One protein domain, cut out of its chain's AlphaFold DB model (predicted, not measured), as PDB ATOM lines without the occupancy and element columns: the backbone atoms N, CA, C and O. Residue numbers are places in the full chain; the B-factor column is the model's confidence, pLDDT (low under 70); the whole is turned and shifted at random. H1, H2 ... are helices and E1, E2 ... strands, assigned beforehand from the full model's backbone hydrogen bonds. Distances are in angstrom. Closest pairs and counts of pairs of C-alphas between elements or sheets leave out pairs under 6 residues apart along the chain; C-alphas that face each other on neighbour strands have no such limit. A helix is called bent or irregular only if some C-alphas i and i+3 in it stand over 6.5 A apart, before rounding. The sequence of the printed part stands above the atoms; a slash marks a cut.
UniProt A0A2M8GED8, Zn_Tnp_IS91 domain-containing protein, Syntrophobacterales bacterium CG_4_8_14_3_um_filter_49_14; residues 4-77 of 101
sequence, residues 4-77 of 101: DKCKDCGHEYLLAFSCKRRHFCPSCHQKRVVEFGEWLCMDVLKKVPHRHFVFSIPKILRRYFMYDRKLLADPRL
ATOM      1  N   ASP A   4      94.772  93.413 103.201       65.69
ATOM      2  CA  ASP A   4      95.464  92.440 104.038       65.69
ATOM      3  C   ASP A   4      94.677  92.309 105.347       65.69
ATOM      4  O   ASP A   4      94.295  93.318 105.951       65.69
ATOM      5  N   LYS A   5      94.359  91.070 105.730       73.25
ATOM      6  CA  LYS A   5      93.623  90.756 106.958       73.25
ATOM      7  C   LYS A   5      94.595  90.238 107.997       73.25
ATOM      8  O   LYS A   5      95.178  89.169 107.817       73.25
ATOM      9  N   CYS A   6      94.704  90.954 109.112       74.81
ATOM     10  CA  CYS A   6      95.430  90.444 110.263       74.81
ATOM     11  C   CYS A   6      94.709  89.205 110.814       74.81
ATOM     12  O   CYS A   6      93.518  89.267 111.132       74.81
ATOM     13  N   LYS A   7      95.423  88.079 110.925       72.00
ATOM     14  CA  LYS A   7      94.855  86.802 111.390       72.00
ATOM     15  C   LYS A   7      94.460  86.826 112.870       72.00
ATOM     16  O   LYS A   7      93.584  86.064 113.254       72.00
ATOM     17  N   ASP A   8      95.058  87.721 113.655       73.56
ATOM     18  CA  ASP A   8      94.857  87.796 115.104       73.56
ATOM     19  C   ASP A   8      93.752  88.782 115.523       73.56
ATOM     20  O   ASP A   8      93.082  88.557 116.527       73.56
ATOM     21  N   CYS A   9      93.526  89.864 114.765       77.50
ATOM     22  CA  CYS A   9      92.546  90.902 115.126       77.50
ATOM     23  C   CYS A   9      91.448  91.153 114.079       77.50
ATOM     24  O   CYS A   9      90.572  91.984 114.305       77.50
ATOM     25  N   GLY A  10      91.479  90.467 112.930       75.44
ATOM     26  CA  GLY A  10      90.445  90.550 111.888       75.44
ATOM     27  C   GLY A  10      90.344  91.900 111.170       75.44
ATOM     28  O   GLY A  10      89.513  92.053 110.276       75.44
ATOM     29  N   HIS A  11      91.185  92.870 111.532       78.31
ATOM     30  CA  HIS A  11      91.150  94.205 110.960       78.31
ATOM     31  C   HIS A  11      91.701  94.189 109.530       78.31
ATOM     32  O   HIS A  11      92.769  93.629 109.259       78.31
ATOM     33  N   GLU A  12      90.955  94.804 108.614       79.12
ATOM     34  CA  GLU A  12      91.356  94.983 107.221       79.12
ATOM     35  C   GLU A  12      92.200  96.254 107.100       79.12
ATOM     36  O   GLU A  12      91.789  97.329 107.544       79.12
ATOM     37  N   TYR A  13      93.386  96.134 106.504       72.25
ATOM     38  CA  TYR A  13      94.249  97.273 106.195       72.25
ATOM     39  C   TYR A  13      94.367  97.450 104.684       72.25
ATOM     40  O   TYR A  13      94.583  96.496 103.930       72.25
ATOM     41  N   LEU A  14      94.262  98.702 104.237       74.00
ATOM     42  CA  LEU A  14      94.569  99.081 102.863       74.00
ATOM     43  C   LEU A  14      96.089  99.102 102.692       74.00
ATOM     44  O   LEU A  14      96.764 100.019 103.163       74.00
ATOM     45  N   LEU A  15      96.638  98.098 102.008       69.81
ATOM     46  CA  LEU A  15      98.070  98.061 101.736       69.81
ATOM     47  C   LEU A  15      98.391  98.979 100.550       69.81
ATOM     48  O   LEU A  15      98.059  98.688  99.398       69.81
ATOM     49  N   ALA A  16      99.051 100.104 100.827       67.38
ATOM     50  CA  ALA A  16      99.504 101.014  99.784       67.38
ATOM     51  C   ALA A  16     100.594 100.340  98.931       67.38
ATOM     52  O   ALA A  16     101.715 100.097  99.381       67.38
ATOM     53  N   PHE A  17     100.281 100.048  97.668       68.00
ATOM     54  CA  PHE A  17     101.278  99.542  96.733       68.00
ATOM     55  C   PHE A  17     102.275 100.635  96.344       68.00
ATOM     56  O   PHE A  17     101.926 101.622  95.698       68.00
ATOM     57  N   SER A  18     103.557 100.406  96.629       70.44
ATOM     58  CA  SER A  18     104.632 101.157  95.980       70.44
ATOM     59  C   SER A  18     104.827 100.642  94.553       70.44
ATOM     60  O   SER A  18     105.065  99.451  94.344       70.44
ATOM     61  N   CYS A  19     104.781 101.530  93.552       73.06
ATOM     62  CA  CYS A  19     104.953 101.130  92.151       73.06
ATOM     63  C   CYS A  19     106.352 100.558  91.853       73.06
ATOM     64  O   CYS A  19     106.535  99.947  90.803       73.06
ATOM     65  N   LYS A  20     107.345 100.770  92.739       76.25
ATOM     66  CA  LYS A  20     108.741 100.296  92.632       76.25
ATOM     67  C   LYS A  20     109.315 100.366  91.215       76.25
ATOM     68  O   LYS A  20     109.997  99.448  90.775       76.25
ATOM     69  N   ARG A  21     109.035 101.449  90.482       72.00
ATOM     70  CA  ARG A  21     109.488 101.656  89.092       72.00
ATOM     71  C   ARG A  21     108.856 100.754  88.027       72.00
ATOM     72  O   ARG A  21     109.236 100.885  86.877       72.00
ATOM     73  N   ARG A  22     107.899  99.897  88.362       79.88
ATOM     74  CA  ARG A  22     107.319  98.889  87.459       79.88
ATOM     75  C   ARG A  22     106.224  99.431  86.531       79.88
ATOM     76  O   ARG A  22     105.440  98.655  86.009       79.88
ATOM     77  N   HIS A  23     106.126 100.751  86.378       80.19
ATOM     78  CA  HIS A  23     105.138 101.420  85.516       80.19
ATOM     79  C   HIS A  23     103.653 101.118  85.832       80.19
ATOM     80  O   HIS A  23     102.784 101.467  85.045       80.19
ATOM     81  N   PHE A  24     103.338 100.546  87.005       79.00
ATOM     82  CA  PHE A  24     101.955 100.245  87.417       79.00
ATOM     83  C   PHE A  24     101.135 101.469  87.844       79.00
ATOM     84  O   PHE A  24      99.914 101.457  87.732       79.00
ATOM     85  N   CYS A  25     101.780 102.513  88.373       83.06
ATOM     86  CA  CYS A  25     101.091 103.736  88.784       83.06
ATOM     87  C   CYS A  25     101.170 104.768  87.649       83.06
ATOM     88  O   CYS A  25     102.292 105.172  87.320       83.06
ATOM     89  N   PRO A  26     100.036 105.233  87.084       82.69
ATOM     90  CA  PRO A  26     100.037 106.187  85.975       82.69
ATOM     91  C   PRO A  26     100.714 107.512  86.352       82.69
ATOM     92  O   PRO A  26     101.486 108.043  85.561       82.69
ATOM     93  N   SER A  27     100.549 107.994  87.588       83.56
ATOM     94  CA  SER A  27     101.186 109.231  88.064       83.56
ATOM     95  C   SER A  27     102.714 109.119  88.134       83.56
ATOM     96  O   SER A  27     103.435 109.986  87.638       83.56
ATOM     97  N   CYS A  28     103.239 108.029  88.708       84.38
ATOM     98  CA  CYS A  28     104.686 107.791  88.755       84.38
ATOM     99  C   CYS A  28     105.271 107.498  87.370       84.38
ATOM    100  O   CYS A  28     106.433 107.815  87.114       84.38
ATOM    101  N   HIS A  29     104.493 106.858  86.495       85.50
ATOM    102  CA  HIS A  29     104.913 106.578  85.133       85.50
ATOM    103  C   HIS A  29     105.026 107.867  84.322       85.50
ATOM    104  O   HIS A  29     106.080 108.093  83.730       85.50
ATOM    105  N   GLN A  30     104.003 108.723  84.362       86.81
ATOM    106  CA  GLN A  30     103.966 109.974  83.610       86.81
ATOM    107  C   GLN A  30     105.127 110.891  83.986       86.81
ATOM    108  O   GLN A  30     105.833 111.371  83.106       86.81
ATOM    109  N   LYS A  31     105.385 111.063  85.290       88.50
ATOM    110  CA  LYS A  31     106.501 111.888  85.771       88.50
ATOM    111  C   LYS A  31     107.835 111.468  85.150       88.50
ATOM    112  O   LYS A  31     108.627 112.306  84.746       88.50
ATOM    113  N   ARG A  32     108.059 110.163  85.019       88.12
ATOM    114  CA  ARG A  32     109.295 109.637  84.434       88.12
ATOM    115  C   ARG A  32     109.368 109.758  82.933       88.12
ATOM    116  O   ARG A  32     110.464 109.898  82.418       88.12
ATOM    117  N   VAL A  33     108.239 109.640  82.242       88.19
ATOM    118  CA  VAL A  33     108.206 109.864  80.795       88.19
ATOM    119  C   VAL A  33     108.632 111.302  80.497       88.19
ATOM    120  O   VAL A  33     109.429 111.508  79.590       88.19
ATOM    121  N   VAL A  34     108.185 112.264  81.312       91.62
ATOM    122  CA  VAL A  34     108.610 113.669  81.214       91.62
ATOM    123  C   VAL A  34     110.102 113.826  81.523       91.62
ATOM    124  O   VAL A  34     110.835 114.303  80.664       91.62
ATOM    125  N   GLU A  35     110.572 113.344  82.681       90.56
ATOM    126  CA  GLU A  35     111.999 113.410  83.061       90.56
ATOM    127  C   GLU A  35     112.914 112.757  82.004       90.56
ATOM    128  O   GLU A  35     113.990 113.259  81.686       90.56
ATOM    129  N   PHE A  36     112.483 111.631  81.432       89.06
ATOM    130  CA  PHE A  36     113.218 110.930  80.382       89.06
ATOM    131  C   PHE A  36     113.226 111.702  79.060       89.06
ATOM    132  O   PHE A  36     114.245 111.716  78.374       89.06
ATOM    133  N   GLY A  37     112.116 112.351  78.702       88.31
ATOM    134  CA  GLY A  37     112.023 113.198  77.514       88.31
ATOM    135  C   GLY A  37     112.939 114.420  77.596       88.31
ATOM    136  O   GLY A  37     113.626 114.731  76.626       88.31
ATOM    137  N   GLU A  38     113.005 115.068  78.759       89.94
ATOM    138  CA  GLU A  38     113.933 116.179  79.005       89.94
ATOM    139  C   GLU A  38     115.390 115.726  78.852       89.94
ATOM    140  O   GLU A  38     116.142 116.327  78.085       89.94
ATOM    141  N   TRP A  39     115.763 114.614  79.490       91.56
ATOM    142  CA  TRP A  39     117.103 114.035  79.363       91.56
ATOM    143  C   TRP A  39     117.452 113.662  77.915       91.56
ATOM    144  O   TRP A  39     118.545 113.968  77.439       91.56
ATOM    145  N   LEU A  40     116.518 113.052  77.177       87.44
ATOM    146  CA  LEU A  40     116.708 112.739  75.760       87.44
ATOM    147  C   LEU A  40     117.046 113.992  74.949       87.44
ATOM    148  O   LEU A  40     117.987 113.975  74.161       87.44
ATOM    149  N   CYS A  41     116.292 115.073  75.140       84.81
ATOM    150  CA  CYS A  41     116.487 116.318  74.403       84.81
ATOM    151  C   CYS A  41     117.783 117.048  74.779       84.81
ATOM    152  O   CYS A  41     118.367 117.702  73.918       84.81
ATOM    153  N   MET A  42     118.214 116.968  76.041       85.06
ATOM    154  CA  MET A  42     119.385 117.703  76.528       85.06
ATOM    155  C   MET A  42     120.706 116.964  76.316       85.06
ATOM    156  O   MET A  42     121.689 117.592  75.926       85.06
ATOM    157  N   ASP A  43     120.736 115.651  76.550       84.75
ATOM    158  CA  ASP A  43     121.985 114.885  76.644       84.75
ATOM    159  C   ASP A  43     122.186 113.873  75.504       84.75
ATOM    160  O   ASP A  43     123.313 113.436  75.270       84.75
ATOM    161  N   VAL A  44     121.121 113.468  74.799       85.75
ATOM    162  CA  VAL A  44     121.167 112.341  73.843       85.75
ATOM    163  C   VAL A  44     120.970 112.794  72.397       85.75
ATOM    164  O   VAL A  44     121.731 112.418  71.503       85.75
ATOM    165  N   LEU A  45     119.917 113.569  72.139       83.94
ATOM    166  CA  LEU A  45     119.485 113.914  70.793       83.94
ATOM    167  C   LEU A  45     120.273 115.109  70.260       83.94
ATOM    168  O   LEU A  45     120.227 116.217  70.789       83.94
ATOM    169  N   LYS A  46     120.943 114.907  69.127       83.06
ATOM    170  CA  LYS A  46     121.494 116.017  68.343       83.06
ATOM    171  C   LYS A  46     120.366 116.839  67.713       83.06
ATOM    172  O   LYS A  46     119.308 116.293  67.400       83.06
ATOM    173  N   LYS A  47     120.621 118.126  67.446       80.94
ATOM    174  CA  LYS A  47     119.718 119.031  66.704       80.94
ATOM    175  C   LYS A  47     119.676 118.690  65.205       80.94
ATOM    176  O   LYS A  47     120.108 119.472  64.367       80.94
ATOM    177  N   VAL A  48     119.195 117.499  64.880       86.06
ATOM    178  CA  VAL A  48     118.981 117.000  63.517       86.06
ATOM    179  C   VAL A  48     117.538 116.508  63.392       86.06
ATOM    180  O   VAL A  48     116.934 116.150  64.407       86.06
ATOM    181  N   PRO A  49     116.949 116.496  62.186       81.81
ATOM    182  CA  PRO A  49     115.621 115.928  61.995       81.81
ATOM    183  C   PRO A  49     115.646 114.421  62.282       81.81
ATOM    184  O   PRO A  49     116.246 113.644  61.542       81.81
ATOM    185  N   HIS A  50     114.982 114.002  63.362       81.88
ATOM    186  CA  HIS A  50     114.829 112.591  63.726       81.88
ATOM    187  C   HIS A  50     113.554 112.016  63.107       81.88
ATOM    188  O   HIS A  50     112.488 112.625  63.194       81.88
ATOM    189  N   ARG A  51     113.637 110.816  62.522       84.38
ATOM    190  CA  ARG A  51     112.474 110.052  62.050       84.38
ATOM    191  C   ARG A  51     112.347 108.774  62.874       84.38
ATOM    192  O   ARG A  51     113.265 107.960  62.906       84.38
ATOM    193  N   HIS A  52     111.211 108.606  63.545       84.00
ATOM    194  CA  HIS A  52     110.915 107.387  64.292       84.00
ATOM    195  C   HIS A  52     110.413 106.308  63.326       84.00
ATOM    196  O   HIS A  52     109.385 106.487  62.676       84.00
ATOM    197  N   PHE A  53     111.137 105.192  63.241       85.00
ATOM    198  CA  PHE A  53     110.715 104.006  62.501       85.00
ATOM    199  C   PHE A  53     110.193 102.951  63.472       85.00
ATOM    200  O   PHE A  53     110.896 102.551  64.400       85.00
ATOM    201  N   VAL A  54     108.958 102.499  63.256       82.69
ATOM    202  CA  VAL A  54     108.342 101.431  64.049       82.69
ATOM    203  C   VAL A  54     108.311 100.164  63.208       82.69
ATOM    204  O   VAL A  54     107.515 100.042  62.281       82.69
ATOM    205  N   PHE A  55     109.158  99.198  63.556       79.94
ATOM    206  CA  PHE A  55     109.149  97.880  62.928       79.94
ATOM    207  C   PHE A  55     108.121  96.992  63.620       79.94
ATOM    208  O   PHE A  55     108.326  96.515  64.738       79.94
ATOM    209  N   SER A  56     106.980  96.784  62.967       81.12
ATOM    210  CA  SER A  56     105.965  95.860  63.467       81.12
ATOM    211  C   SER A  56     106.240  94.443  62.971       81.12
ATOM    212  O   SER A  56     106.474  94.234  61.785       81.12
ATOM    213  N   ILE A  57     106.173  93.456  63.867       84.12
ATOM    214  CA  ILE A  57     106.285  92.045  63.484       84.12
ATOM    215  C   ILE A  57     104.939  91.583  62.893       84.12
ATOM    216  O   ILE A  57     103.926  91.604  63.623       84.12
ATOM    217  N   PRO A  58     104.905  91.121  61.625       85.38
ATOM    218  CA  PRO A  58     103.707  90.568  60.997       85.38
ATOM    219  C   PRO A  58     103.091  89.448  61.838       85.38
ATOM    220  O   PRO A  58     103.808  88.632  62.418       85.38
ATOM    221  N   LYS A  59     101.752  89.371  61.900       84.69
ATOM    222  CA  LYS A  59     101.035  88.430  62.790       84.69
ATOM    223  C   LYS A  59     101.487  86.973  62.619       84.69
ATOM    224  O   LYS A  59     101.660  86.287  63.621       84.69
ATOM    225  N   ILE A  60     101.724  86.543  61.379       85.94
ATOM    226  CA  ILE A  60     102.159  85.182  61.025       85.94
ATOM    227  C   ILE A  60     103.528  84.864  61.646       85.94
ATOM    228  O   ILE A  60     103.738  83.781  62.187       85.94
ATOM    229  N   LEU A  61     104.439  85.838  61.648       82.06
ATOM    230  CA  LEU A  61     105.808  85.659  62.128       82.06
ATOM    231  C   LEU A  61     105.928  85.706  63.655       82.06
ATOM    232  O   LEU A  61     106.888  85.178  64.212       82.06
ATOM    233  N   ARG A  62     104.943  86.270  64.367       86.06
ATOM    234  CA  ARG A  62     104.984  86.386  65.838       86.06
ATOM    235  C   ARG A  62     105.168  85.044  66.539       86.06
ATOM    236  O   ARG A  62     105.861  84.988  67.549       86.06
ATOM    237  N   ARG A  63     104.562  83.972  66.017       84.69
ATOM    238  CA  ARG A  63     104.699  82.627  66.589       84.69
ATOM    239  C   ARG A  63     106.131  82.104  66.450       84.69
ATOM    240  O   ARG A  63     106.661  81.572  67.416       84.69
ATOM    241  N   TYR A  64     106.772  82.335  65.310       82.31
ATOM    242  CA  TYR A  64     108.160  81.934  65.080       82.31
ATOM    243  C   TYR A  64     109.126  82.677  66.014       82.31
ATOM    244  O   TYR A  64     109.919  82.039  66.697       82.31
ATOM    245  N   PHE A  65     108.975  83.998  66.167       80.06
ATOM    246  CA  PHE A  65     109.785  84.788  67.108       80.06
ATOM    247  C   PHE A  65     109.483  84.517  68.591       80.06
ATOM    248  O   PHE A  65     110.311  84.802  69.455       80.06
ATOM    249  N   MET A  66     108.296  83.990  68.912       81.25
ATOM    250  CA  MET A  66     107.950  83.585  70.278       81.25
ATOM    251  C   MET A  66     108.743  82.348  70.713       81.25
ATOM    252  O   MET A  66     109.186  82.300  71.861       81.25
ATOM    253  N   TYR A  67     108.915  81.375  69.813       82.38
ATOM    254  CA  TYR A  67     109.661  80.143  70.084       82.38
ATOM    255  C   TYR A  67     111.169  80.308  69.878       82.38
ATOM    256  O   TYR A  67     111.939  79.769  70.669       82.38
ATOM    257  N   ASP A  68     111.593  81.100  68.890       79.06
ATOM    258  CA  ASP A  68     113.004  81.383  68.639       79.06
ATOM    259  C   ASP A  68     113.292  82.890  68.647       79.06
ATOM    260  O   ASP A  68     113.241  83.597  67.637       79.06
ATOM    261  N   ARG A  69     113.613  83.397  69.842       78.56
ATOM    262  CA  ARG A  69     113.938  84.814  70.056       78.56
ATOM    263  C   ARG A  69     115.244  85.240  69.388       78.56
ATOM    264  O   ARG A  69     115.445  86.441  69.211       78.56
ATOM    265  N   LYS A  70     116.131  84.305  69.021       79.19
ATOM    266  CA  LYS A  70     117.426  84.631  68.401       79.19
ATOM    267  C   LYS A  70     117.241  85.246  67.017       79.19
ATOM    268  O   LYS A  70     118.034  86.091  66.621       79.19
ATOM    269  N   LEU A  71     116.144  84.906  66.340       73.31
ATOM    270  CA  LEU A  71     115.786  85.453  65.033       73.31
ATOM    271  C   LEU A  71     115.549  86.973  65.062       73.31
ATOM    272  O   LEU A  71     115.735  87.628  64.046       73.31
ATOM    273  N   LEU A  72     115.190  87.569  66.210       73.75
ATOM    274  CA  LEU A  72     115.045  89.031  66.332       73.75
ATOM    275  C   LEU A  72     116.387  89.775  66.289       73.75
ATOM    276  O   LEU A  72     116.418  90.968  65.993       73.75
ATOM    277  N   ALA A  73     117.479  89.088  66.618       72.19
ATOM    278  CA  ALA A  73     118.830  89.629  66.544       72.19
ATOM    279  C   ALA A  73     119.485  89.367  65.180       72.19
ATOM    280  O   ALA A  73     120.599  89.835  64.957       72.19
ATOM    281  N   ASP A  74     118.821  88.627  64.284       71.12
ATOM    282  CA  ASP A  74     119.378  88.276  62.983       71.12
ATOM    283  C   ASP A  74     119.391  89.512  62.062       71.12
ATOM    284  O   ASP A  74     118.331  90.040  61.706       71.12
ATOM    285  N   PRO A  75     120.576  89.999  61.658       62.69
ATOM    286  CA  PRO A  75     120.698  91.179  60.811       62.69
ATOM    287  C   PRO A  75     120.118  90.978  59.404       62.69
ATOM    288  O   PRO A  75     119.833  91.966  58.736       62.69
ATOM    289  N   ARG A  76     119.884  89.737  58.955       65.81
ATOM    290  CA  ARG A  76     119.317  89.440  57.627       65.81
ATOM    291  C   ARG A  76     117.836  89.793  57.501       65.81
ATOM    292  O   ARG A  76     117.347  89.939  56.393       65.81
ATOM    293  N   LEU A  77     117.125  89.943  58.621       62.41
ATOM    294  CA  LEU A  77     115.724  90.385  58.638       62.41
ATOM    295  C   LEU A  77     115.587  91.916  58.730       62.41
ATOM    296  O   LEU A  77     114.473  92.429  58.806       62.41
TER     297      LEU A  77
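AT A GLANCE: This is residues 4 to 77 of the 101 residues of the protein "Zn_Tnp_IS91 domain-containing protein" of Syntrophobacterales bacterium CG_4_8_14_3_um_filter_49_14 (UniProt A0A2M8GED8). The printed part is an open V without a core: one arm runs from a small loop with E1 through the long helix H1, the corner lies near residues 45 to 49, and the stretch after it makes the other arm, ending in a small head of two short helices, H2 and H3. The 74 printed residues have one named strand and three named helices, in the order E1, H1, H2, H3. The class is mostly helix, though under half of the residues are in named elements. The whole is extended, with a radius of gyration of the C-alphas of 21.7 A, and flat, spanning 63 by 39 by 18 A.

HOW THE PARTS SIT: E1, residues 12 to 14, pairs with no named strand, but its residues 12 to 13 pair antiparallel with residues 4 to 5. H1, residues 26 to 44, is apart from E1. H2, residues 62 to 67, is apart from both. H3, residues 69 to 73, is apart from E1 and H1. H2 and H3 are close but not clearly touching; their closest C-alphas, of Phe 65 and Leu 71, are 6.4 A apart. In H2 every O i to N i+4 pair is within hydrogen-bond range; in H1 14 of 15 are, and in H3 0 of 1, beside 2 of 2 O i to N i+3 pairs.

IN THESE COORDINATES: E1 begins at C-alpha 12 (91.356, 94.983, 107.221) and is 6.8 A long from first to last C-alpha. H1 runs 25.1 A, from C-alpha 26 (100.037, 106.187, 85.975) to C-alpha 44. It is neither bent nor irregular, but only just: C-alphas 41 and 44 are 6.2 A apart. H2 measures 8.9 A and H3 7.7 A, ending at C-alpha 73 (118.830, 89.629, 66.544).

THE WHOLE: The two C-alphas farthest apart, of Asp 8 and Val 48, are 64.0 A apart. The links E1 to H1 and H1 to H2 are long; H2 to H3 is tight. The printed part has no cut. Its mean pLDDT is 80.0, with residue 4, residues 15 to 17 and residues 75 to 77 under 70.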